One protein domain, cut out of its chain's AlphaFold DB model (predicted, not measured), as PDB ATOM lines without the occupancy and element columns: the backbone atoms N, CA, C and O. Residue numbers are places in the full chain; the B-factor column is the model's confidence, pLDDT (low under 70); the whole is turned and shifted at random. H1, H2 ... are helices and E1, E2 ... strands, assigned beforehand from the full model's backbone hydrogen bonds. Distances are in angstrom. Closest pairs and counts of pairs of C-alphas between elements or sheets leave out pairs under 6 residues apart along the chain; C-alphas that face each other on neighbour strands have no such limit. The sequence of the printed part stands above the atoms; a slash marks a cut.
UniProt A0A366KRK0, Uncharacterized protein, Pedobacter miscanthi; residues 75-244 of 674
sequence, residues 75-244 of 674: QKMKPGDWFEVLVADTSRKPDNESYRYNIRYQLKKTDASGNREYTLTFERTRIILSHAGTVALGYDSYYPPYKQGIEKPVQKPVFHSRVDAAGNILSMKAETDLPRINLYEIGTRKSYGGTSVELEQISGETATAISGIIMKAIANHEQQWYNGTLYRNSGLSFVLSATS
ATOM      1  N   GLN A  75      -2.802   9.964  -5.274       83.31
ATOM      2  CA  GLN A  75      -2.094   9.158  -6.271       83.31
ATOM      3  C   GLN A  75      -3.038   8.624  -7.351       83.31
ATOM      4  O   GLN A  75      -2.615   8.486  -8.494       83.31
ATOM      5  N   LYS A  76      -4.312   8.402  -7.010       86.31
ATOM      6  CA  LYS A  76      -5.338   7.849  -7.907       86.31
ATOM      7  C   LYS A  76      -6.096   8.893  -8.725       86.31
ATOM      8  O   LYS A  76      -6.991   8.514  -9.478       86.31
ATOM      9  N   MET A  77      -5.756  10.173  -8.578       89.88
ATOM     10  CA  MET A  77      -6.394  11.241  -9.343       89.88
ATOM     11  C   MET A  77      -6.270  10.993 -10.846       89.88
ATOM     12  O   MET A  77      -5.185  10.717 -11.363       89.88
ATOM     13  N   LYS A  78      -7.387  11.147 -11.548       93.38
ATOM     14  CA  LYS A  78      -7.501  11.067 -13.001       93.38
ATOM     15  C   LYS A  78      -7.674  12.465 -13.599       93.38
ATOM     16  O   LYS A  78      -8.099  13.384 -12.899       93.38
ATOM     17  N   PRO A  79      -7.378  12.654 -14.895       95.56
ATOM     18  CA  PRO A  79      -7.766  13.865 -15.613       95.56
ATOM     19  C   PRO A  79      -9.231  14.235 -15.346       95.56
ATOM     20  O   PRO A  79     -10.123  13.406 -15.510       95.56
ATOM     21  N   GLY A  80      -9.469  15.472 -14.915       94.38
ATOM     22  CA  GLY A  80     -10.777  15.978 -14.505       94.38
ATOM     23  C   GLY A  80     -11.001  16.000 -12.990       94.38
ATOM     24  O   GLY A  80     -11.776  16.845 -12.535       94.38
ATOM     25  N   ASP A  81     -10.297  15.162 -12.218       96.12
ATOM     26  CA  ASP A  81     -10.364  15.199 -10.757       96.12
ATOM     27  C   ASP A  81      -9.841  16.521 -10.210       96.12
ATOM     28  O   ASP A  81      -8.916  17.135 -10.755       96.12
ATOM     29  N   TRP A  82     -10.428  16.955  -9.101       95.62
ATOM     30  CA  TRP A  82     -10.087  18.220  -8.477       95.62
ATOM     31  C   TRP A  82     -10.113  18.144  -6.956       95.62
ATOM     32  O   TRP A  82     -10.769  17.291  -6.355       95.62
ATOM     33  N   PHE A  83      -9.385  19.063  -6.337       93.56
ATOM     34  CA  PHE A  83      -9.376  19.274  -4.899       93.56
ATOM     35  C   PHE A  83      -9.229  20.754  -4.563       93.56
ATOM     36  O   PHE A  83      -8.659  21.515  -5.335       93.56
ATOM     37  N   GLU A  84      -9.740  21.165  -3.414       93.00
ATOM     38  CA  GLU A  84      -9.695  22.535  -2.918       93.00
ATOM     39  C   GLU A  84      -8.946  22.606  -1.599       93.00
ATOM     40  O   GLU A  84      -9.159  21.787  -0.705       93.00
ATOM     41  N   VAL A  85      -8.079  23.601  -1.466       91.62
ATOM     42  CA  VAL A  85      -7.303  23.838  -0.254       91.62
ATOM     43  C   VAL A  85      -7.561  25.254   0.231       91.62
ATOM     44  O   VAL A  85      -7.264  26.225  -0.465       91.62
ATOM     45  N   LEU A  86      -8.076  25.361   1.453       89.81
ATOM     46  CA  LEU A  86      -8.083  26.590   2.222       89.81
ATOM     47  C   LEU A  86      -6.692  26.795   2.827       89.81
ATOM     48  O   LEU A  86      -6.200  25.951   3.571       89.81
ATOM     49  N   VAL A  87      -6.080  27.925   2.515       89.88
ATOM     50  CA  VAL A  87      -4.767  28.360   2.986       89.88
ATOM     51  C   VAL A  87      -4.970  29.597   3.841       89.88
ATOM     52  O   VAL A  87      -5.644  30.528   3.400       89.88
ATOM     53  N   ALA A  88      -4.399  29.635   5.039       86.62
ATOM     54  CA  ALA A  88      -4.410  30.821   5.887       86.62
ATOM     55  C   ALA A  88      -3.007  31.114   6.421       86.62
ATOM     56  O   ALA A  88      -2.304  30.204   6.853       86.62
ATOM     57  N   ASP A  89      -2.606  32.382   6.413       80.88
ATOM     58  CA  ASP A  89      -1.387  32.810   7.103       80.88
ATOM     59  C   ASP A  89      -1.657  32.865   8.610       80.88
ATOM     60  O   ASP A  89      -2.596  33.527   9.064       80.88
ATOM     61  N   THR A  90      -0.862  32.126   9.379       63.97
ATOM     62  CA  THR A  90      -0.928  32.080  10.845       63.97
ATOM     63  C   THR A  90       0.305  32.692  11.507       63.97
ATOM     64  O   THR A  90       0.336  32.810  12.732       63.97
ATOM     65  N   SER A  91       1.316  33.078  10.723       52.84
ATOM     66  CA  SER A  91       2.584  33.634  11.208       52.84
ATOM     67  C   SER A  91       2.594  35.153  11.325       52.84
ATOM     68  O   SER A  91       3.312  35.694  12.168       52.84
ATOM     69  N   ARG A  92       1.790  35.861  10.523       56.81
ATOM     70  CA  ARG A  92       1.624  37.312  10.672       56.81
ATOM     71  C   ARG A  92       0.751  37.610  11.884       56.81
ATOM     72  O   ARG A  92      -0.285  36.978  12.092       56.81
ATOM     73  N   LYS A  93       1.161  38.596  12.694       53.03
ATOM     74  CA  LYS A  93       0.295  39.119  13.756       53.03
ATOM     75  C   LYS A  93      -1.012  39.581  13.095       53.03
ATOM     76  O   LYS A  93      -0.936  40.381  12.159       53.03
ATOM     77  N   PRO A  94      -2.181  39.107  13.562       52.50
ATOM     78  CA  PRO A  94      -3.474  39.427  12.951       52.50
ATOM     79  C   PRO A  94      -3.762  40.935  12.919       52.50
ATOM     80  O   PRO A  94      -4.592  41.382  12.136       52.50
ATOM     81  N   ASP A  95      -3.038  41.706  13.732       57.72
ATOM     82  CA  ASP A  95      -3.166  43.154  13.850       57.72
ATOM     83  C   ASP A  95      -2.526  43.936  12.696       57.72
ATOM     84  O   ASP A  95      -2.796  45.130  12.616       57.72
ATOM     85  N   ASN A  96      -1.715  43.289  11.839       67.62
ATOM     86  CA  ASN A  96      -1.036  43.912  10.693       67.62
ATOM     87  C   ASN A  96      -1.671  43.500   9.356       67.62
ATOM     88  O   ASN A  96      -2.126  44.324   8.565       67.62
ATOM     89  N   GLU A  97      -1.696  42.197   9.080       74.94
ATOM     90  CA  GLU A  97      -2.133  41.686   7.787       74.94
ATOM     91  C   GLU A  97      -2.502  40.202   7.870       74.94
ATOM     92  O   GLU A  97      -1.750  39.394   8.417       74.94
ATOM     93  N   SER A  98      -3.653  39.828   7.309       80.75
ATOM     94  CA  SER A  98      -4.147  38.453   7.283       80.75
ATOM     95  C   SER A  98      -4.597  38.063   5.880       80.75
ATOM     96  O   SER A  98      -5.459  38.715   5.291       80.75
ATOM     97  N   TYR A  99      -4.041  36.958   5.382       85.31
ATOM     98  CA  TYR A  99      -4.372  36.375   4.086       85.31
ATOM     99  C   TYR A  99      -5.076  35.039   4.248       85.31
ATOM    100  O   TYR A  99      -4.643  34.187   5.031       85.31
ATOM    101  N   ARG A 100      -6.129  34.831   3.456       88.12
ATOM    102  CA  ARG A 100      -6.768  33.528   3.276       88.12
ATOM    103  C   ARG A 100      -7.108  33.286   1.816       88.12
ATOM    104  O   ARG A 100      -7.735  34.129   1.180       88.12
ATOM    105  N   TYR A 101      -6.766  32.110   1.315       90.94
ATOM    106  CA  TYR A 101      -7.041  31.692  -0.054       90.94
ATOM    107  C   TYR A 101      -7.807  30.373  -0.044       90.94
ATOM    108  O   TYR A 101      -7.420  29.462   0.674       90.94
ATOM    109  N   ASN A 102      -8.864  30.239  -0.840       91.25
ATOM    110  CA  ASN A 102      -9.412  28.938  -1.216       91.25
ATOM    111  C   ASN A 102      -8.968  28.645  -2.648       91.25
ATOM    112  O   ASN A 102      -9.375  29.359  -3.565       91.25
ATOM    113  N   ILE A 103      -8.111  27.643  -2.830       94.25
ATOM    114  CA  ILE A 103      -7.468  27.340  -4.112       94.25
ATOM    115  C   ILE A 103      -7.955  25.981  -4.602       94.25
ATOM    116  O   ILE A 103      -7.720  24.968  -3.944       94.25
ATOM    117  N   ARG A 104      -8.593  25.953  -5.772       95.62
ATOM    118  CA  ARG A 104      -8.993  24.728  -6.466       95.62
ATOM    119  C   ARG A 104      -7.897  24.281  -7.422       95.62
ATOM    120  O   ARG A 104      -7.507  25.036  -8.299       95.62
ATOM    121  N   TYR A 105      -7.467  23.034  -7.303       96.88
ATOM    122  CA  TYR A 105      -6.546  22.352  -8.201       96.88
ATOM    123  C   TYR A 105      -7.329  21.332  -9.021       96.88
ATOM    124  O   TYR A 105      -7.894  20.401  -8.454       96.88
ATOM    125  N   GLN A 106      -7.347  21.470 -10.343       97.75
ATOM    126  CA  GLN A 106      -7.926  20.487 -11.258       97.75
ATOM    127  C   GLN A 106      -6.820  19.810 -12.061       97.75
ATOM    128  O   GLN A 106      -6.095  20.481 -12.794       97.75
ATOM    129  N   LEU A 107      -6.710  18.484 -11.961       97.50
ATOM    130  CA  LEU A 107      -5.762  17.706 -12.751       97.50
ATOM    131  C   LEU A 107      -6.212  17.690 -14.215       97.50
ATOM    132  O   LEU A 107      -7.309  17.233 -14.532       97.50
ATOM    133  N   LYS A 108      -5.368  18.183 -15.121       97.62
ATOM    134  CA  LYS A 108      -5.627  18.178 -16.567       97.62
ATOM    135  C   LYS A 108      -5.079  16.932 -17.234       97.62
ATOM    136  O   LYS A 108      -5.790  16.302 -18.007       97.62
ATOM    137  N   LYS A 109      -3.834  16.566 -16.932       96.44
ATOM    138  CA  LYS A 109      -3.202  15.337 -17.428       96.44
ATOM    139  C   LYS A 109      -2.003  14.945 -16.573       96.44
ATOM    140  O   LYS A 109      -1.445  15.775 -15.854       96.44
ATOM    141  N   THR A 110      -1.601  13.691 -16.726       95.50
ATOM    142  CA  THR A 110      -0.356  13.134 -16.194       95.50
ATOM    143  C   THR A 110       0.445  12.597 -17.373       95.50
ATOM    144  O   THR A 110      -0.111  11.863 -18.191       95.50
ATOM    145  N   ASP A 111       1.708  12.994 -17.507       93.38
ATOM    146  CA  ASP A 111       2.582  12.492 -18.571       93.38
ATOM    147  C   ASP A 111       3.248  11.155 -18.195       93.38
ATOM    148  O   ASP A 111       3.139  10.674 -17.066       93.38
ATOM    149  N   ALA A 112       3.941  10.535 -19.155       91.50
ATOM    150  CA  ALA A 112       4.610   9.247 -18.955       91.50
ATOM    151  C   ALA A 112       5.747   9.295 -17.914       91.50
ATOM    152  O   ALA A 112       6.111   8.262 -17.364       91.50
ATOM    153  N   SER A 113       6.297  10.481 -17.629       90.62
ATOM    154  CA  SER A 113       7.311  10.684 -16.581       90.62
ATOM    155  C   SER A 113       6.686  10.865 -15.193       90.62
ATOM    156  O   SER A 113       7.401  11.059 -14.214       90.62
ATOM    157  N   GLY A 114       5.353  10.816 -15.095       90.44
ATOM    158  CA  GLY A 114       4.616  11.046 -13.858       90.44
ATOM    159  C   GLY A 114       4.423  12.524 -13.518       90.44
ATOM    160  O   GLY A 114       3.881  12.816 -12.450       90.44
ATOM    161  N   ASN A 115       4.811  13.456 -14.398       95.12
ATOM    162  CA  ASN A 115       4.557  14.875 -14.170       95.12
ATOM    163  C   ASN A 115       3.070  15.164 -14.353       95.12
ATOM    164  O   ASN A 115       2.412  14.632 -15.250       95.12
ATOM    165  N   ARG A 116       2.547  16.058 -13.524       96.31
ATOM    166  CA  ARG A 116       1.134  16.410 -13.475       96.31
ATOM    167  C   ARG A 116       0.939  17.855 -13.884       96.31
ATOM    168  O   ARG A 116       1.646  18.744 -13.414       96.31
ATOM    169  N   GLU A 117      -0.040  18.086 -14.744       97.62
ATOM    170  CA  GLU A 117      -0.471  19.429 -15.118       97.62
ATOM    171  C   GLU A 117      -1.790  19.763 -14.428       97.62
ATOM    172  O   GLU A 117      -2.775  19.034 -14.559       97.62
ATOM    173  N   TYR A 118      -1.804  20.881 -13.707       97.94
ATOM    174  CA  TYR A 118      -2.950  21.372 -12.958       97.94
ATOM    175  C   TYR A 118      -3.406  22.734 -13.479       97.94
ATOM    176  O   TYR A 118      -2.588  23.599 -13.791       97.94
ATOM    177  N   THR A 119      -4.720  22.950 -13.490       97.94
ATOM    178  CA  THR A 119      -5.302  24.298 -13.491       97.94
ATOM    179  C   THR A 119      -5.648  24.675 -12.058       97.94
ATOM    180  O   THR A 119      -6.335  23.918 -11.371       97.94
ATOM    181  N   LEU A 120      -5.142  25.819 -11.612       97.12
ATOM    182  CA  LEU A 120      -5.325  26.368 -10.279       97.12
ATOM    183  C   LEU A 120      -6.263  27.559 -10.372       97.12
ATOM    184  O   LEU A 120      -5.939  28.513 -11.070       97.12
ATOM    185  N   THR A 121      -7.359  27.538  -9.629       94.38
ATOM    186  CA  THR A 121      -8.288  28.666  -9.538       94.38
ATOM    187  C   THR A 121      -8.330  29.164  -8.102       94.38
ATOM    188  O   THR A 121      -8.630  28.398  -7.185       94.38
ATOM    189  N   PHE A 122      -8.059  30.449  -7.885       91.56
ATOM    190  CA  PHE A 122      -8.285  31.089  -6.589       91.56
ATOM    191  C   PHE A 122      -9.775  31.402  -6.459       91.56
ATOM    192  O   PHE A 122     -10.251  32.450  -6.894       91.56
ATOM    193  N   GLU A 123     -10.521  30.457  -5.889       88.12
ATOM    194  CA  GLU A 123     -11.967  30.557  -5.716       88.12
ATOM    195  C   GLU A 123     -12.305  31.738  -4.799       88.12
ATOM    196  O   GLU A 123     -13.022  32.652  -5.206       88.12
ATOM    197  N   ARG A 124     -11.705  31.784  -3.602       86.56
ATOM    198  CA  ARG A 124     -11.879  32.879  -2.637       86.56
ATOM    199  C   ARG A 124     -10.531  33.450  -2.222       86.56
ATOM    200  O   ARG A 124      -9.627  32.697  -1.885       86.56
ATOM    201  N   THR A 125     -10.420  34.768  -2.177       87.56
ATOM    202  CA  THR A 125      -9.269  35.489  -1.627       87.56
ATOM    203  C   THR A 125      -9.781  36.472  -0.596       87.56
ATOM    204  O   THR A 125     -10.598  37.328  -0.930       87.56
ATOM    205  N   ARG A 126      -9.311  36.347   0.645       85.50
ATOM    206  CA  ARG A 126      -9.585  37.287   1.726       85.50
ATOM    207  C   ARG A 126      -8.289  37.911   2.215       85.50
ATOM    208  O   ARG A 126      -7.394  37.191   2.643       85.50
ATOM    209  N   ILE A 127      -8.224  39.235   2.175       85.31
ATOM    210  CA  ILE A 127      -7.084  40.020   2.659       85.31
ATOM    211  C   ILE A 127      -7.627  41.027   3.655       85.31
ATOM    212  O   ILE A 127      -8.590  41.725   3.335       85.31
ATOM    213  N   ILE A 128      -7.050  41.075   4.850       83.12
ATOM    214  CA  ILE A 128      -7.354  42.088   5.858       83.12
ATOM    215  C   ILE A 128      -6.056  42.789   6.217       83.12
ATOM    216  O   ILE A 128      -5.145  42.127   6.699       83.12
ATOM    217  N   LEU A 129      -5.992  44.101   6.017       81.31
ATOM    218  CA  LEU A 129      -4.930  44.952   6.543       81.31
ATOM    219  C   LEU A 129      -5.467  45.710   7.737       81.31
ATOM    220  O   LEU A 129      -6.515  46.340   7.650       81.31
ATOM    221  N   SER A 130      -4.748  45.673   8.839       75.88
ATOM    222  CA  SER A 130      -5.033  46.486  10.007       75.88
ATOM    223  C   SER A 130      -3.712  47.087  10.457       75.88
ATOM    224  O   SER A 130      -2.670  46.492  10.271       75.88
ATOM    225  N   HIS A 131      -3.716  48.285  11.009       75.12
ATOM    226  CA  HIS A 131      -2.586  48.763  11.802       75.12
ATOM    227  C   HIS A 131      -3.150  49.203  13.143       75.12
ATOM    228  O   HIS A 131      -4.290  49.678  13.202       75.12
ATOM    229  N   ALA A 132      -2.373  49.069  14.216       70.25
ATOM    230  CA  ALA A 132      -2.791  49.536  15.534       70.25
ATOM    231  C   ALA A 132      -3.273  51.003  15.457       70.25
ATOM    232  O   ALA A 132      -2.527  51.885  15.041       70.25
ATOM    233  N   GLY A 133      -4.537  51.250  15.818       67.69
ATOM    234  CA  GLY A 133      -5.153  52.584  15.782       67.69
ATOM    235  C   GLY A 133      -5.749  53.027  14.435       67.69
ATOM    236  O   GLY A 133      -6.239  54.149  14.348       67.69
ATOM    237  N   THR A 134      -5.756  52.176  13.403       71.31
ATOM    238  CA  THR A 134      -6.353  52.473  12.082       71.31
ATOM    239  C   THR A 134      -7.563  51.587  11.794       71.31
ATOM    240  O   THR A 134      -7.748  50.543  12.422       71.31
ATOM    241  N   VAL A 135      -8.413  52.002  10.850       75.31
ATOM    242  CA  VAL A 135      -9.541  51.171  10.413       75.31
ATOM    243  C   VAL A 135      -9.014  50.025   9.554       75.31
ATOM    244  O   VAL A 135      -8.180  50.234   8.676       75.31
ATOM    245  N   ALA A 136      -9.504  48.811   9.802       78.25
ATOM    246  CA  ALA A 136      -9.128  47.659   8.999       78.25
ATOM    247  C   ALA A 136      -9.623  47.824   7.551       78.25
ATOM    248  O   ALA A 136     -10.741  48.279   7.328       78.25
ATOM    249  N   LEU A 137      -8.827  47.418   6.564       82.44
ATOM    250  CA  LEU A 137      -9.191  47.353   5.148       82.44
ATOM    251  C   LEU A 137      -9.308  45.896   4.715       82.44
ATOM    252  O   LEU A 137      -8.525  45.053   5.140       82.44
ATOM    253  N   GLY A 138     -10.278  45.595   3.858       82.31
ATOM    254  CA  GLY A 138     -10.665  44.235   3.520       82.31
ATOM    255  C   GLY A 138     -11.010  44.033   2.059       82.31
ATOM    256  O   GLY A 138     -11.690  44.856   1.437       82.31
ATOM    257  N   TYR A 139     -10.625  42.873   1.545       85.31
ATOM    258  CA  TYR A 139     -11.093  42.343   0.273       85.31
ATOM    259  C   TYR A 139     -11.572  40.912   0.453       85.31
ATOM    260  O   TYR A 139     -10.939  40.138   1.160       85.31
ATOM    261  N   ASP A 140     -12.700  40.586  -0.175       85.62
ATOM    262  CA  ASP A 140     -13.206  39.225  -0.328       85.62
ATOM    263  C   ASP A 140     -13.661  39.060  -1.773       85.62
ATOM    264  O   ASP A 140     -14.596  39.743  -2.203       85.62
ATOM    265  N   SER A 141     -12.998  38.181  -2.522       84.88
ATOM    266  CA  SER A 141     -13.321  37.957  -3.934       84.88
ATOM    267  C   SER A 141     -14.703  37.329  -4.153       84.88
ATOM    268  O   SER A 141     -15.224  37.419  -5.260       84.88
ATOM    269  N   TYR A 142     -15.330  36.730  -3.129       86.50
ATOM    270  CA  TYR A 142     -16.730  36.286  -3.209       86.50
ATOM    271  C   TYR A 142     -17.722  37.434  -3.080       86.50
ATOM    272  O   TYR A 142     -18.799  37.390  -3.678       86.50
ATOM    273  N   TYR A 143     -17.347  38.463  -2.323       85.31
ATOM    274  CA  TYR A 143     -18.208  39.587  -1.991       85.31
ATOM    275  C   TYR A 143     -17.505  40.913  -2.309       85.31
ATOM    276  O   TYR A 143     -17.247  41.703  -1.391       85.31
ATOM    277  N   PRO A 144     -17.173  41.198  -3.583       84.19
ATOM    278  CA  PRO A 144     -16.584  42.478  -3.969       84.19
ATOM    279  C   PRO A 144     -17.542  43.638  -3.631       84.19
ATOM    280  O   PRO A 144     -18.717  43.406  -3.327       84.19
ATOM    281  N   PRO A 145     -17.093  44.906  -3.633       83.81
ATOM    282  CA  PRO A 145     -18.037  46.013  -3.560       83.81
ATOM    283  C   PRO A 145     -18.998  45.912  -4.736       83.81
ATOM    284  O   PRO A 145     -18.574  45.652  -5.862       83.81
ATOM    285  N   TYR A 146     -20.279  46.105  -4.457       86.50
ATOM    286  CA  TYR A 146     -21.316  45.953  -5.461       86.50
ATOM    287  C   TYR A 146     -21.215  47.074  -6.500       86.50
ATOM    288  O   TYR A 146     -21.226  48.252  -6.138       86.50
ATOM    289  N   LYS A 147     -21.122  46.708  -7.779       87.00
ATOM    290  CA  LYS A 147     -21.126  47.625  -8.925       87.00
ATOM    291  C   LYS A 147     -22.386  47.388  -9.749       87.00
ATOM    292  O   LYS A 147     -22.691  46.251 -10.077       87.00
ATOM    293  N   GLN A 148     -23.122  48.442 -10.076       86.50
ATOM    294  CA  GLN A 148     -24.310  48.333 -10.928       86.50
ATOM    295  C   GLN A 148     -23.917  48.344 -12.410       86.50
ATOM    296  O   GLN A 148     -22.916  48.966 -12.770       86.50
ATOM    297  N   GLY A 149     -24.713  47.691 -13.255       84.12
ATOM    298  CA  GLY A 149     -24.525  47.643 -14.706       84.12
ATOM    299  C   GLY A 149     -23.346  46.784 -15.163       84.12
ATOM    300  O   GLY A 149     -22.737  47.088 -16.187       84.12
ATOM    301  N   ILE A 150     -22.977  45.742 -14.413       82.19
ATOM    302  CA  ILE A 150     -21.894  44.849 -14.842       82.19
ATOM    303  C   ILE A 150     -22.430  43.710 -15.700       82.19
ATOM    304  O   ILE A 150     -23.209  42.868 -15.263       82.19
ATOM    305  N   GLU A 151     -21.937  43.642 -16.930       82.81
ATOM    306  CA  GLU A 151     -22.380  42.649 -17.912       82.81
ATOM    307  C   GLU A 151     -21.682  41.293 -17.761       82.81
ATOM    308  O   GLU A 151     -22.185  40.274 -18.238       82.81
ATOM    309  N   LYS A 152     -20.510  41.263 -17.114       83.56
ATOM    310  CA  LYS A 152     -19.678  40.062 -16.983       83.56
ATOM    311  C   LYS A 152     -19.229  39.852 -15.539       83.56
ATOM    312  O   LYS A 152     -18.931  40.828 -14.849       83.56
ATOM    313  N   PRO A 153     -19.148  38.588 -15.086       80.81
ATOM    314  CA  PRO A 153     -18.628  38.276 -13.768       80.81
ATOM    315  C   PRO A 153     -17.147  38.641 -13.661       80.81
ATOM    316  O   PRO A 153     -16.404  38.588 -14.644       80.81
ATOM    317  N   VAL A 154     -16.711  38.967 -12.443       75.62
ATOM    318  CA  VAL A 154     -15.290  39.181 -12.145       75.62
ATOM    319  C   VAL A 154     -14.512  37.905 -12.469       75.62
ATOM    320  O   VAL A 154     -14.844  36.822 -11.979       75.62
ATOM    321  N   GLN A 155     -13.474  38.030 -13.297       80.94
ATOM    322  CA  GLN A 155     -12.616  36.902 -13.638       80.94
ATOM    323  C   GLN A 155     -11.805  36.480 -12.410       80.94
ATOM    324  O   GLN A 155     -11.150  37.298 -11.762       80.94
ATOM    325  N   LYS A 156     -11.870  35.189 -12.076       86.31
ATOM    326  CA  LYS A 156     -11.081  34.607 -10.986       86.31
ATOM    327  C   LYS A 156      -9.622  34.448 -11.426       86.31
ATOM    328  O   LYS A 156      -9.393  34.147 -12.597       86.31
ATOM    329  N   PRO A 157      -8.646  34.576 -10.513       90.00
ATOM    330  CA  PRO A 157      -7.263  34.252 -10.826       90.00
ATOM    331  C   PRO A 157      -7.088  32.780 -11.187       90.00
ATOM    332  O   PRO A 157      -7.401  31.908 -10.369       90.00
ATOM    333  N   VAL A 158      -6.582  32.519 -12.397       94.50
ATOM    334  CA  VAL A 158      -6.302  31.169 -12.897       94.50
ATOM    335  C   VAL A 158      -4.837  31.033 -13.294       94.50
ATOM    336  O   VAL A 158      -4.282  31.892 -13.981       94.50
ATOM    337  N   PHE A 159      -4.221  29.929 -12.872       96.69
ATOM    338  CA  PHE A 159      -2.852  29.570 -13.221       96.69
ATOM    339  C   PHE A 159      -2.769  28.145 -13.770       96.69
ATOM    340  O   PHE A 159      -3.462  27.236 -13.315       96.69
ATOM    341  N   HIS A 160      -1.851  27.927 -14.704       97.31
ATOM    342  CA  HIS A 160      -1.435  26.612 -15.166       97.31
ATOM    343  C   HIS A 160      -0.123  26.233 -14.487       97.31
ATOM    344  O   HIS A 160       0.895  26.912 -14.647       97.31
ATOM    345  N   SER A 161      -0.161  25.137 -13.733       97.56
ATOM    346  CA  SER A 161       0.989  24.597 -13.017       97.56
ATOM    347  C   SER A 161       1.409  23.260 -13.610       97.56
ATOM    348  O   SER A 161       0.565  22.400 -13.865       97.56
ATOM    349  N   ARG A 162       2.715  23.061 -13.788       97.38
ATOM    350  CA  ARG A 162       3.301  21.750 -14.087       97.38
ATOM    351  C   ARG A 162       4.154  21.324 -12.907       97.38
ATOM    352  O   ARG A 162       4.984  22.103 -12.448       97.38
ATOM    353  N   VAL A 163       3.950  20.103 -12.436       97.06
ATOM    354  CA  VAL A 163       4.559  19.569 -11.215       97.06
ATOM    355  C   VAL A 163       5.208  18.230 -11.526       97.06
ATOM    356  O   VAL A 163       4.608  17.420 -12.231       97.06
ATOM    357  N   ASP A 164       6.415  17.986 -11.026       95.94
ATOM    358  CA  ASP A 164       7.064  16.682 -11.170       95.94
ATOM    359  C   ASP A 164       6.507  15.627 -10.194       95.94
ATOM    360  O   ASP A 164       5.692  15.915  -9.313       95.94
ATOM    361  N   ALA A 165       6.954  14.377 -10.338       92.25
ATOM    362  CA  ALA A 165       6.546  13.281  -9.456       92.25
ATOM    363  C   ALA A 165       6.978  13.472  -7.982       92.25
ATOM    364  O   ALA A 165       6.392  12.858  -7.093       92.25
ATOM    365  N   ALA A 166       7.973  14.325  -7.714       94.00
ATOM    366  CA  ALA A 166       8.450  14.666  -6.373       94.00
ATOM    367  C   ALA A 166       7.711  15.875  -5.760       94.00
ATOM    368  O   ALA A 166       7.997  16.273  -4.628       94.00
ATOM    369  N   GLY A 167       6.753  16.463  -6.482       93.56
ATOM    370  CA  GLY A 167       5.973  17.610  -6.027       93.56
ATOM    371  C   GLY A 167       6.644  18.970  -6.251       93.56
ATOM    372  O   GLY A 167       6.158  19.969  -5.720       93.56
ATOM    373  N   ASN A 168       7.741  19.057  -7.013       96.56
ATOM    374  CA  ASN A 168       8.355  20.338  -7.368       96.56
ATOM    375  C   ASN A 168       7.582  21.014  -8.504       96.56
ATOM    376  O   ASN A 168       7.224  20.380  -9.497       96.56
ATOM    377  N   ILE A 169       7.361  22.324  -8.378       96.88
ATOM    378  CA  ILE A 169       6.734  23.132  -9.428       96.88
ATOM    379  C   ILE A 169       7.768  23.396 -10.528       96.88
ATOM    380  O   ILE A 169       8.754  24.088 -10.297       96.88
ATOM    381  N   LEU A 170       7.532  22.856 -11.723       96.19
ATOM    382  CA  LEU A 170       8.362  23.056 -12.915       96.19
ATOM    383  C   LEU A 170       8.006  24.354 -13.652       96.19
ATOM    384  O   LEU A 170       8.866  24.989 -14.253       96.19
ATOM    385  N   SER A 171       6.731  24.747 -13.628       96.12
ATOM    386  CA  SER A 171       6.265  26.008 -14.213       96.12
ATOM    387  C   SER A 171       4.964  26.468 -13.569       96.12
ATOM    388  O   SER A 171       4.110  25.629 -13.289       96.12
ATOM    389  N   MET A 172       4.782  27.782 -13.434       96.38
ATOM    390  CA  MET A 172       3.540  28.433 -13.012       96.38
ATOM    391  C   MET A 172       3.271  29.616 -13.946       96.38
ATOM    392  O   MET A 172       4.079  30.540 -14.006       96.38
ATOM    393  N   LYS A 173       2.173  29.582 -14.706       95.31
ATOM    394  CA  LYS A 173       1.814  30.645 -15.661       95.31
ATOM    395  C   LYS A 173       0.379  31.095 -15.434       95.31
ATOM    396  O   LYS A 173      -0.498  30.242 -15.358       95.31
ATOM    397  N   ALA A 174       0.139  32.399 -15.337       93.44
ATOM    398  CA  ALA A 174      -1.223  32.930 -15.320       93.44
ATOM    399  C   ALA A 174      -1.903  32.675 -16.678       93.44
ATOM    400  O   ALA A 174      -1.238  32.713 -17.713       93.44
ATOM    401  N   GLU A 175      -3.202  32.372 -16.671       91.88
ATOM    402  CA  GLU A 175      -3.978  32.163 -17.905       91.88
ATOM    403  C   GLU A 175      -4.232  33.484 -18.646       91.88
ATOM    404  O   GLU A 175      -4.164  33.540 -19.872       91.88
ATOM    405  N   THR A 176      -4.483  34.556 -17.897       85.69
ATOM    406  CA  THR A 176      -4.685  35.918 -18.402       85.69
ATOM    407  C   THR A 176      -4.049  36.926 -17.452       85.69
ATOM    408  O   THR A 176      -3.684  36.576 -16.326       85.69
ATOM    409  N   ASP A 177      -3.990  38.190 -17.869       83.44
ATOM    410  CA  ASP A 177      -3.718  39.293 -16.948       83.44
ATOM    411  C   ASP A 177      -4.783  39.307 -15.845       83.44
ATOM    412  O   ASP A 177      -5.980  39.136 -16.112       83.44
ATOM    413  N   LEU A 178      -4.348  39.438 -14.593       83.69
ATOM    414  CA  LEU A 178      -5.222  39.350 -13.434       83.69
ATOM    415  C   LEU A 178      -5.598  40.759 -12.956       83.69
ATOM    416  O   LEU A 178      -4.806  41.697 -13.030       83.69
ATOM    417  N   PRO A 179      -6.824  40.956 -12.453       77.94
ATOM    418  CA  PRO A 179      -7.206  42.258 -11.935       77.94
ATOM    419  C   PRO A 179      -6.429  42.577 -10.651       77.94
ATOM    420  O   PRO A 179      -6.199  41.705  -9.806       77.94
ATOM    421  N   ARG A 180      -6.092  43.858 -10.471       86.00
ATOM    422  CA  ARG A 180      -5.596  44.386  -9.194       86.00
ATOM    423  C   ARG A 180      -6.624  44.199  -8.081       86.00
ATOM    424  O   ARG A 180      -7.840  44.200  -8.312       86.00
ATOM    425  N   ILE A 181      -6.134  44.056  -6.854       85.75
ATOM    426  CA  ILE A 181      -6.973  43.804  -5.686       85.75
ATOM    427  C   ILE A 181      -7.277  45.123  -4.987       85.75
ATOM    428  O   ILE A 181      -6.391  45.772  -4.450       85.75
ATOM    429  N   ASN A 182      -8.551  45.499  -4.931       86.44
ATOM    430  CA  ASN A 182      -8.975  46.692  -4.210       86.44
ATOM    431  C   ASN A 182      -9.449  46.323  -2.799       86.44
ATOM    432  O   ASN A 182     -10.463  45.637  -2.629       86.44
ATOM    433  N   LEU A 183      -8.720  46.781  -1.786       85.44
ATOM    434  CA  LEU A 183      -9.122  46.711  -0.389       85.44
ATOM    435  C   LEU A 183      -9.991  47.913  -0.040       85.44
ATOM    436  O   LEU A 183      -9.727  49.027  -0.482       85.44
ATOM    437  N   TYR A 184     -10.999  47.695   0.796       81.62
ATOM    438  CA  TYR A 184     -11.896  48.755   1.245       81.62
ATOM    439  C   TYR A 184     -12.117  48.654   2.738       81.62
ATOM    440  O   TYR A 184     -12.120  47.557   3.289       81.62
ATOM    441  N   GLU A 185     -12.383  49.789   3.361       79.06
ATOM    442  CA  GLU A 185     -12.698  49.894   4.775       79.06
ATOM    443  C   GLU A 185     -13.682  48.821   5.276       79.06
ATOM    444  O   GLU A 185     -14.791  48.649   4.759       79.06
ATOM    445  N   ILE A 186     -13.247  48.091   6.303       73.19
ATOM    446  CA  ILE A 186     -14.035  47.166   7.107       73.19
ATOM    447  C   ILE A 186     -14.513  47.937   8.341       73.19
ATOM    448  O   ILE A 186     -13.927  47.858   9.418       73.19
ATOM    449  N   GLY A 187     -15.594  48.697   8.200       63.28
ATOM    450  CA  GLY A 187     -16.212  49.398   9.321       63.28
ATOM    451  C   GLY A 187     -17.643  49.845   9.055       63.28
ATOM    452  O   GLY A 187     -18.194  49.675   7.965       63.28
ATOM    453  N   THR A 188     -18.264  50.419  10.083       56.09
ATOM    454  CA  THR A 188     -19.537  51.121   9.922       56.09
ATOM    455  C   THR A 188     -19.331  52.327   9.010       56.09
ATOM    456  O   THR A 188     -18.300  52.995   9.055       56.09
ATOM    457  N   ARG A 189     -20.312  52.608   8.148       53.69
ATOM    458  CA  ARG A 189     -20.245  53.726   7.205       53.69
ATOM    459  C   ARG A 189     -20.333  55.036   7.996       53.69
ATOM    460  O   ARG A 189     -21.433  55.509   8.265       53.69
ATOM    461  N   LYS A 190     -19.199  55.629   8.385       52.22
ATOM    462  CA  LYS A 190     -19.190  57.065   8.698       52.22
ATOM    463  C   LYS A 190     -19.478  57.818   7.398       52.22
ATOM    464  O   LYS A 190     -19.172  57.347   6.309       52.22
ATOM    465  N   SER A 191     -20.168  58.940   7.514       41.59
ATOM    466  CA  SER A 191     -20.899  59.647   6.455       41.59
ATOM    467  C   SER A 191     -20.073  60.168   5.264       41.59
ATOM    468  O   SER A 191     -20.649  60.784   4.374       41.59
ATOM    469  N   TYR A 192     -18.771  59.883   5.177       42.62
ATOM    470  CA  TYR A 192     -17.896  60.311   4.084       42.62
ATOM    471  C   TYR A 192     -16.993  59.158   3.626       42.62
ATOM    472  O   TYR A 192     -16.621  58.311   4.430       42.62
ATOM    473  N   GLY A 193     -16.739  59.101   2.312       54.19
ATOM    474  CA  GLY A 193     -16.197  57.964   1.557       54.19
ATOM    475  C   GLY A 193     -15.124  57.144   2.274       54.19
ATOM    476  O   GLY A 193     -14.152  57.687   2.784       54.19
ATOM    477  N   GLY A 194     -15.330  55.824   2.293       65.56
ATOM    478  CA  GLY A 194     -14.437  54.887   2.966       65.56
ATOM    479  C   GLY A 194     -13.037  54.873   2.361       65.56
ATOM    480  O   GLY A 194     -12.849  55.111   1.166       65.56
ATOM    481  N   THR A 195     -12.061  54.556   3.201       77.25
ATOM    482  CA  THR A 195     -10.671  54.353   2.782       77.25
ATOM    483  C   THR A 195     -10.543  53.127   1.871       77.25
ATOM    484  O   THR A 195     -11.231  52.114   2.041       77.25
ATOM    485  N   SER A 196      -9.670  53.218   0.864       83.44
ATOM    486  CA  SER A 196      -9.363  52.103  -0.033       83.44
ATOM    487  C   SER A 196      -7.890  52.099  -0.411       83.44
ATOM    488  O   SER A 196      -7.263  53.155  -0.465       83.44
ATOM    489  N   VAL A 197      -7.359  50.907  -0.661       86.62
ATOM    490  CA  VAL A 197      -5.987  50.688  -1.124       86.62
ATOM    491  C   VAL A 197      -6.046  49.698  -2.274       86.62
ATOM    492  O   VAL A 197      -6.694  48.659  -2.165       86.62
ATOM    493  N   GLU A 198      -5.366  50.020  -3.366       89.06
ATOM    494  CA  GLU A 198      -5.157  49.087  -4.464       89.06
ATOM    495  C   GLU A 198      -3.849  48.324  -4.229       89.06
ATOM    496  O   GLU A 198      -2.801  48.920  -3.989       89.06
ATOM    497  N   LEU A 199      -3.930  46.999  -4.259       85.81
ATOM    498  CA  LEU A 199      -2.805  46.081  -4.196       85.81
ATOM    499  C   LEU A 199      -2.579  45.442  -5.563       85.81
ATOM    500  O   LEU A 199      -3.508  45.284  -6.366       85.81
ATOM    501  N   GLU A 200      -1.342  45.012  -5.789       86.75
ATOM    502  CA  GLU A 200      -0.994  44.221  -6.961       86.75
ATOM    503  C   GLU A 200      -1.808  42.923  -7.036       86.75
ATOM    504  O   GLU A 200      -2.316  42.395  -6.040       86.75
ATOM    505  N   GLN A 201      -1.951  42.420  -8.260       87.00
ATOM    506  CA  GLN A 201      -2.591  41.137  -8.526       87.00
ATOM    507  C   GLN A 201      -1.890  39.987  -7.781       87.00
ATOM    508  O   GLN A 201      -0.712  40.079  -7.427       87.00
ATOM    509  N   ILE A 202      -2.589  38.861  -7.586       86.81
ATOM    510  CA  ILE A 202      -1.947  37.644  -7.063       86.81
ATOM    511  C   ILE A 202      -0.808  37.264  -8.006       86.81
ATOM    512  O   ILE A 202      -1.035  36.962  -9.177       86.81
ATOM    513  N   SER A 203       0.417  37.289  -7.490       87.56
ATOM    514  CA  SER A 203       1.607  37.063  -8.297       87.56
ATOM    515  C   SER A 203       1.845  35.569  -8.552       87.56
ATOM    516  O   SER A 203       1.439  34.703  -7.763       87.56
ATOM    517  N   GLY A 204       2.543  35.252  -9.646       89.12
ATOM    518  CA  GLY A 204       2.947  33.880  -9.956       89.12
ATOM    519  C   GLY A 204       3.851  33.282  -8.875       89.12
ATOM    520  O   GLY A 204       3.772  32.085  -8.599       89.12
ATOM    521  N   GLU A 205       4.653  34.107  -8.198       90.81
ATOM    522  CA  GLU A 205       5.511  33.707  -7.080       90.81
ATOM    523  C   GLU A 205       4.676  33.260  -5.879       90.81
ATOM    524  O   GLU A 205       4.961  32.216  -5.293       90.81
ATOM    525  N   THR A 206       3.605  33.991  -5.551       89.62
ATOM    526  CA  THR A 206       2.687  33.624  -4.459       89.62
ATOM    527  C   THR A 206       2.014  32.282  -4.748       89.62
ATOM    528  O   THR A 206       2.030  31.379  -3.906       89.62
ATOM    529  N   ALA A 207       1.478  32.112  -5.963       93.00
ATOM    530  CA  ALA A 207       0.878  30.851  -6.391       93.00
ATOM    531  C   ALA A 207       1.897  29.698  -6.365       93.00
ATOM    532  O   ALA A 207       1.578  28.606  -5.893       93.00
ATOM    533  N   THR A 208       3.132  29.943  -6.815       94.94
ATOM    534  CA  THR A 208       4.226  28.957  -6.821       94.94
ATOM    535  C   THR A 208       4.631  28.548  -5.411       94.94
ATOM    536  O   THR A 208       4.764  27.356  -5.147       94.94
ATOM    537  N   ALA A 209       4.787  29.504  -4.492       91.81
ATOM    538  CA  ALA A 209       5.209  29.240  -3.119       91.81
ATOM    539  C   ALA A 209       4.179  28.382  -2.369       91.81
ATOM    540  O   ALA A 209       4.523  27.338  -1.814       91.81
ATOM    541  N   ILE A 210       2.902  28.779  -2.419       92.12
ATOM    542  CA  ILE A 210       1.802  28.043  -1.783       92.12
ATOM    543  C   ILE A 210       1.664  26.645  -2.403       92.12
ATOM    544  O   ILE A 210       1.618  25.642  -1.687       92.12
ATOM    545  N   SER A 211       1.641  26.567  -3.737       94.44
ATOM    546  CA  SER A 211       1.458  25.295  -4.446       94.44
ATOM    547  C   SER A 211       2.633  24.352  -4.241       94.44
ATOM    548  O   SER A 211       2.424  23.156  -4.078       94.44
ATOM    549  N   GLY A 212       3.866  24.860  -4.211       93.50
ATOM    550  CA  GLY A 212       5.057  24.043  -3.986       93.50
ATOM    551  C   GLY A 212       5.041  23.350  -2.627       93.50
ATOM    552  O   GLY A 212       5.455  22.198  -2.525       93.50
ATOM    553  N   ILE A 213       4.504  24.005  -1.595       91.69
ATOM    554  CA  ILE A 213       4.322  23.397  -0.271       91.69
ATOM    555  C   ILE A 213       3.278  22.275  -0.333       91.69
ATOM    556  O   ILE A 213       3.554  21.154   0.096       91.69
ATOM    557  N   ILE A 214       2.101  22.558  -0.899       91.88
ATOM    558  CA  ILE A 214       0.992  21.597  -0.989       91.88
ATOM    559  C   ILE A 214       1.396  20.372  -1.818       91.88
ATOM    560  O   ILE A 214       1.196  19.238  -1.390       91.88
ATOM    561  N   MET A 215       2.001  20.587  -2.986       93.31
ATOM    562  CA  MET A 215       2.371  19.511  -3.904       93.31
ATOM    563  C   MET A 215       3.469  18.618  -3.331       93.31
ATOM    564  O   MET A 215       3.371  17.397  -3.451       93.31
ATOM    565  N   LYS A 216       4.458  19.188  -2.628       92.12
ATOM    566  CA  LYS A 216       5.453  18.401  -1.884       92.12
ATOM    567  C   LYS A 216       4.814  17.585  -0.765       92.12
ATOM    568  O   LYS A 216       5.130  16.408  -0.622       92.12
ATOM    569  N   ALA A 217       3.895  18.172   0.002       89.88
ATOM    570  CA  ALA A 217       3.199  17.455   1.068       89.88
ATOM    571  C   ALA A 217       2.373  16.275   0.521       89.88
ATOM    572  O   ALA A 217       2.379  15.189   1.102       89.88
ATOM    573  N   ILE A 218       1.713  16.467  -0.629       89.56
ATOM    574  CA  ILE A 218       0.980  15.416  -1.345       89.56
ATOM    575  C   ILE A 218       1.928  14.310  -1.827       89.56
ATOM    576  O   ILE A 218       1.652  13.135  -1.577       89.56
ATOM    577  N   ALA A 219       3.035  14.673  -2.488       90.00
ATOM    578  CA  ALA A 219       4.021  13.724  -3.007       90.00
ATOM    579  C   ALA A 219       4.673  12.894  -1.887       90.00
ATOM    580  O   ALA A 219       4.881  11.694  -2.043       90.00
ATOM    581  N   ASN A 220       4.900  13.505  -0.721       89.25
ATOM    582  CA  ASN A 220       5.472  12.856   0.461       89.25
ATOM    583  C   ASN A 220       4.441  12.134   1.347       89.25
ATOM    584  O   ASN A 220       4.795  11.665   2.429       89.25
ATOM    585  N   HIS A 221       3.175  12.040   0.924       86.06
ATOM    586  CA  HIS A 221       2.102  11.365   1.669       86.06
ATOM    587  C   HIS A 221       1.822  11.934   3.067       86.06
ATOM    588  O   HIS A 221       1.301  11.244   3.950       86.06
ATOM    589  N   GLU A 222       2.134  13.206   3.282       85.00
ATOM    590  CA  GLU A 222       1.955  13.835   4.581       85.00
ATOM    591  C   GLU A 222       0.461  13.947   4.909       85.00
ATOM    592  O   GLU A 222      -0.364  14.196   4.034       85.00
ATOM    593  N   GLN A 223       0.090  13.753   6.176       75.62
ATOM    594  CA  GLN A 223      -1.316  13.832   6.614       75.62
ATOM    595  C   GLN A 223      -1.610  15.095   7.435       75.62
ATOM    596  O   GLN A 223      -2.756  15.502   7.595       75.62
ATOM    597  N   GLN A 224      -0.571  15.738   7.974       71.81
ATOM    598  CA  GLN A 224      -0.722  16.907   8.844       71.81
ATOM    599  C   GLN A 224      -1.176  18.156   8.079       71.81
ATOM    600  O   GLN A 224      -1.858  19.005   8.648       71.81
ATOM    601  N   TRP A 225      -0.840  18.255   6.791       72.94
ATOM    602  CA  TRP A 225      -1.114  19.440   5.979       72.94
ATOM    603  C   TRP A 225      -2.598  19.669   5.685       72.94
ATOM    604  O   TRP A 225      -2.933  20.740   5.223       72.94
ATOM    605  N   TYR A 226      -3.514  18.728   5.923       71.81
ATOM    606  CA  TYR A 226      -4.940  18.972   5.653       71.81
ATOM    607  C   TYR A 226      -5.803  19.122   6.917       71.81
ATOM    608  O   TYR A 226      -7.031  19.180   6.818       71.81
ATOM    609  N   ASN A 227      -5.177  19.209   8.098       70.88
ATOM    610  CA  ASN A 227      -5.856  19.281   9.398       70.88
ATOM    611  C   ASN A 227      -6.009  20.710   9.948       70.88
ATOM    612  O   ASN A 227      -6.353  20.867  11.114       70.88
ATOM    613  N   GLY A 228      -5.737  21.756   9.163       73.12
ATOM    614  CA  GLY A 228      -5.916  23.153   9.587       73.12
ATOM    615  C   GLY A 228      -4.908  23.670  10.603       73.12
ATOM    616  O   GLY A 228      -5.071  24.769  11.129       73.12
ATOM    617  N   THR A 229      -3.856  22.902  10.875       73.75
ATOM    618  CA  THR A 229      -2.738  23.316  11.722       73.75
ATOM    619  C   THR A 229      -1.676  24.045  10.906       73.75
ATOM    620  O   THR A 229      -1.582  23.856   9.693       73.75
ATOM    621  N   LEU A 230      -0.853  24.852  11.583       78.25
ATOM    622  CA  LEU A 230       0.366  25.406  10.993       78.25
ATOM    623  C   LEU A 230       1.209  24.262  10.411       78.25
ATOM    624  O   LEU A 230       1.492  23.274  11.093       78.25
ATOM    625  N   TYR A 231       1.585  24.387   9.144       80.75
ATOM    626  CA  TYR A 231       2.366  23.385   8.446       80.75
ATOM    627  C   TYR A 231       3.852  23.724   8.529       80.75
ATOM    628  O   TYR A 231       4.355  24.621   7.846       80.75
ATOM    629  N   ARG A 232       4.566  22.977   9.377       82.00
ATOM    630  CA  ARG A 232       6.004  23.153   9.639       82.00
ATOM    631  C   ARG A 232       6.322  24.621   9.973       82.00
ATOM    632  O   ARG A 232       5.546  25.289  10.646       82.00
ATOM    633  N   ASN A 233       7.433  25.132   9.452       77.31
ATOM    634  CA  ASN A 233       7.873  26.515   9.627       77.31
ATOM    635  C   ASN A 233       7.438  27.410   8.455       77.31
ATOM    636  O   ASN A 233       8.059  28.437   8.210       77.31
ATOM    637  N   SER A 234       6.414  27.008   7.688       80.12
ATOM    638  CA  SER A 234       5.983  27.771   6.504       80.12
ATOM    639  C   SER A 234       5.241  29.063   6.848       80.12
ATOM    640  O   SER A 234       5.081  29.920   5.988       80.12
ATOM    641  N   GLY A 235       4.747  29.178   8.083       81.62
ATOM    642  CA  GLY A 235       3.843  30.250   8.495       81.62
ATOM    643  C   GLY A 235       2.412  30.119   7.962       81.62
ATOM    644  O   GLY A 235       1.580  30.977   8.241       81.62
ATOM    645  N   LEU A 236       2.104  29.040   7.235       85.81
ATOM    646  CA  LEU A 236       0.796  28.787   6.637       85.81
ATOM    647  C   LEU A 236       0.095  27.607   7.315       85.81
ATOM    648  O   LEU A 236       0.720  26.591   7.630       85.81
ATOM    649  N   SER A 237      -1.216  27.709   7.498       86.12
ATOM    650  CA  SER A 237      -2.092  26.573   7.767       86.12
ATOM    651  C   SER A 237      -2.888  26.200   6.523       86.12
ATOM    652  O   SER A 237      -3.196  27.038   5.673       86.12
ATOM    653  N   PHE A 238      -3.209  24.915   6.421       86.50
ATOM    654  CA  PHE A 238      -3.847  24.334   5.249       86.50
ATOM    655  C   PHE A 238      -4.992  23.413   5.683       86.50
ATOM    656  O   PHE A 238      -4.848  22.597   6.598       86.50
ATOM    657  N   VAL A 239      -6.143  23.531   5.026       86.75
ATOM    658  CA  VAL A 239      -7.285  22.624   5.176       86.75
ATOM    659  C   VAL A 239      -7.747  22.215   3.793       86.75
ATOM    660  O   VAL A 239      -8.105  23.056   2.978       86.75
ATOM    661  N   LEU A 240      -7.798  20.918   3.525       86.25
ATOM    662  CA  LEU A 240      -8.420  20.412   2.304       86.25
ATOM    663  C   LEU A 240      -9.946  20.573   2.449       86.25
ATOM    664  O   LEU A 240     -10.571  19.904   3.271       86.25
ATOM    665  N   SER A 241     -10.547  21.506   1.723       84.12
ATOM    666  CA  SER A 241     -11.934  21.937   1.934       84.12
ATOM    667  C   SER A 241     -12.939  21.080   1.163       84.12
ATOM    668  O   SER A 241     -13.977  20.727   1.718       84.12
ATOM    669  N   ALA A 242     -12.620  20.698  -0.075       86.38
ATOM    670  CA  ALA A 242     -13.493  19.912  -0.948       86.38
ATOM    671  C   ALA A 242     -12.696  19.122  -1.996       86.38
ATOM    672  O   ALA A 242     -11.552  19.457  -2.289       86.38
ATOM    673  N   THR A 243     -13.296  18.083  -2.578       89.94
ATOM    674  CA  THR A 243     -12.678  17.213  -3.597       89.94
ATOM    675  C   THR A 243     -13.721  16.556  -4.495       89.94
ATOM    676  O   THR A 243     -14.877  16.402  -4.102       89.94
ATOM    677  N   SER A 244     -13.291  16.086  -5.671       92.56
ATOM    678  CA  SER A 244     -14.071  15.173  -6.525       92.56
ATOM    679  C   SER A 244     -14.081  13.718  -6.037       92.56
ATOM    680  O   SER A 244     -14.848  12.908  -6.550       92.56
TER     681      SER A 244
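What this domain is: This is residues 75 to 244 of the 674 residues of an uncharacterized protein of Pedobacter miscanthi (UniProt A0A366KRK0). A long, twisted sheet curls round one helix, H1, with strands E1, E2, E3, E5, E6 and E10 wrapped about it. Away from the helix, E4, E7 and E8 extend the sheet beside one end of E3, and the loop of residues 146 to 153 sticks out. The printed part has 170 residues, with ten named strands and one named helix in the order E1 to E8, H1, E9, E10; the class is mostly strand. The sheet is branched at E3, and its neighbour pairs are antiparallel. The whole is compact, with a radius of gyration of the C-alphas of 17.6 A, and elongated in outline, spanning 61 by 40 by 25 A.

Where its parts are: Find C-alpha 82 at (-10.087, 18.220, -8.477); from there E1 runs 23.0 A to residue 89. Next come E2, residues 97 to 110, 37.3 A long, and E3, residues 116 to 129, 35.4 A long. E2 bends by 54 degrees at residue 107, and E3 by 56 degrees at residue 123. Read on through E4, residues 137 to 140; E5, 158 to 163; E6, 169 to 174; E7, 181 to 185; and E8, 196 to 199. Find C-alpha 204 at (2.947, 33.880, -9.956), where H1 begins; it runs 21.3 A to residue 219. E9 is residues 227 to 230, and E10 runs from residue 236 to C-alpha 243 at (-12.678, 17.213, -3.597).

How they stand to each other: E1 to E4 form a meander, each strand the antiparallel neighbour of the one before; look for N 85 and O 103, 2.9 A, between E1 and E2, N 104 and O 121, 2.8 A, between E2 and E3, and N 129 and O 137, 2.8 A, between E3 and E4. E2 lies on one side of E3; E4, beside residues 125 to 129, and E5, beside residues 116 to 121, lie on the other side, with N 118 and O 161 at 2.8 A. E5 and E6 form a hairpin, with N 160 and O 173 at 2.8 A. E7 pairs with E4, N 138 and O 184 at 2.8 A, and with E8, N 183 and O 197 at 2.8 A. E10 pairs with E1, N 86 and O 239 at 2.8 A, and with edge strand E9, N 228 and O 238 at 2.8 A. H1 is on the sheet; its closest C-alphas to E6 are Gly 212 and Ile 169, 5.8 A. In H1 every O i to N i+4 pair is within hydrogen-bond range.

The domain as a whole: The two C-alphas farthest apart, Ala 112 and Ser 191, are 61.9 A apart. The printed part has no cut. The link from E4 to E5, 17 residues, is long. Mean pLDDT of the printed part is 84.6; residues 90 to 96, 133 and 187 to 194 are under 70.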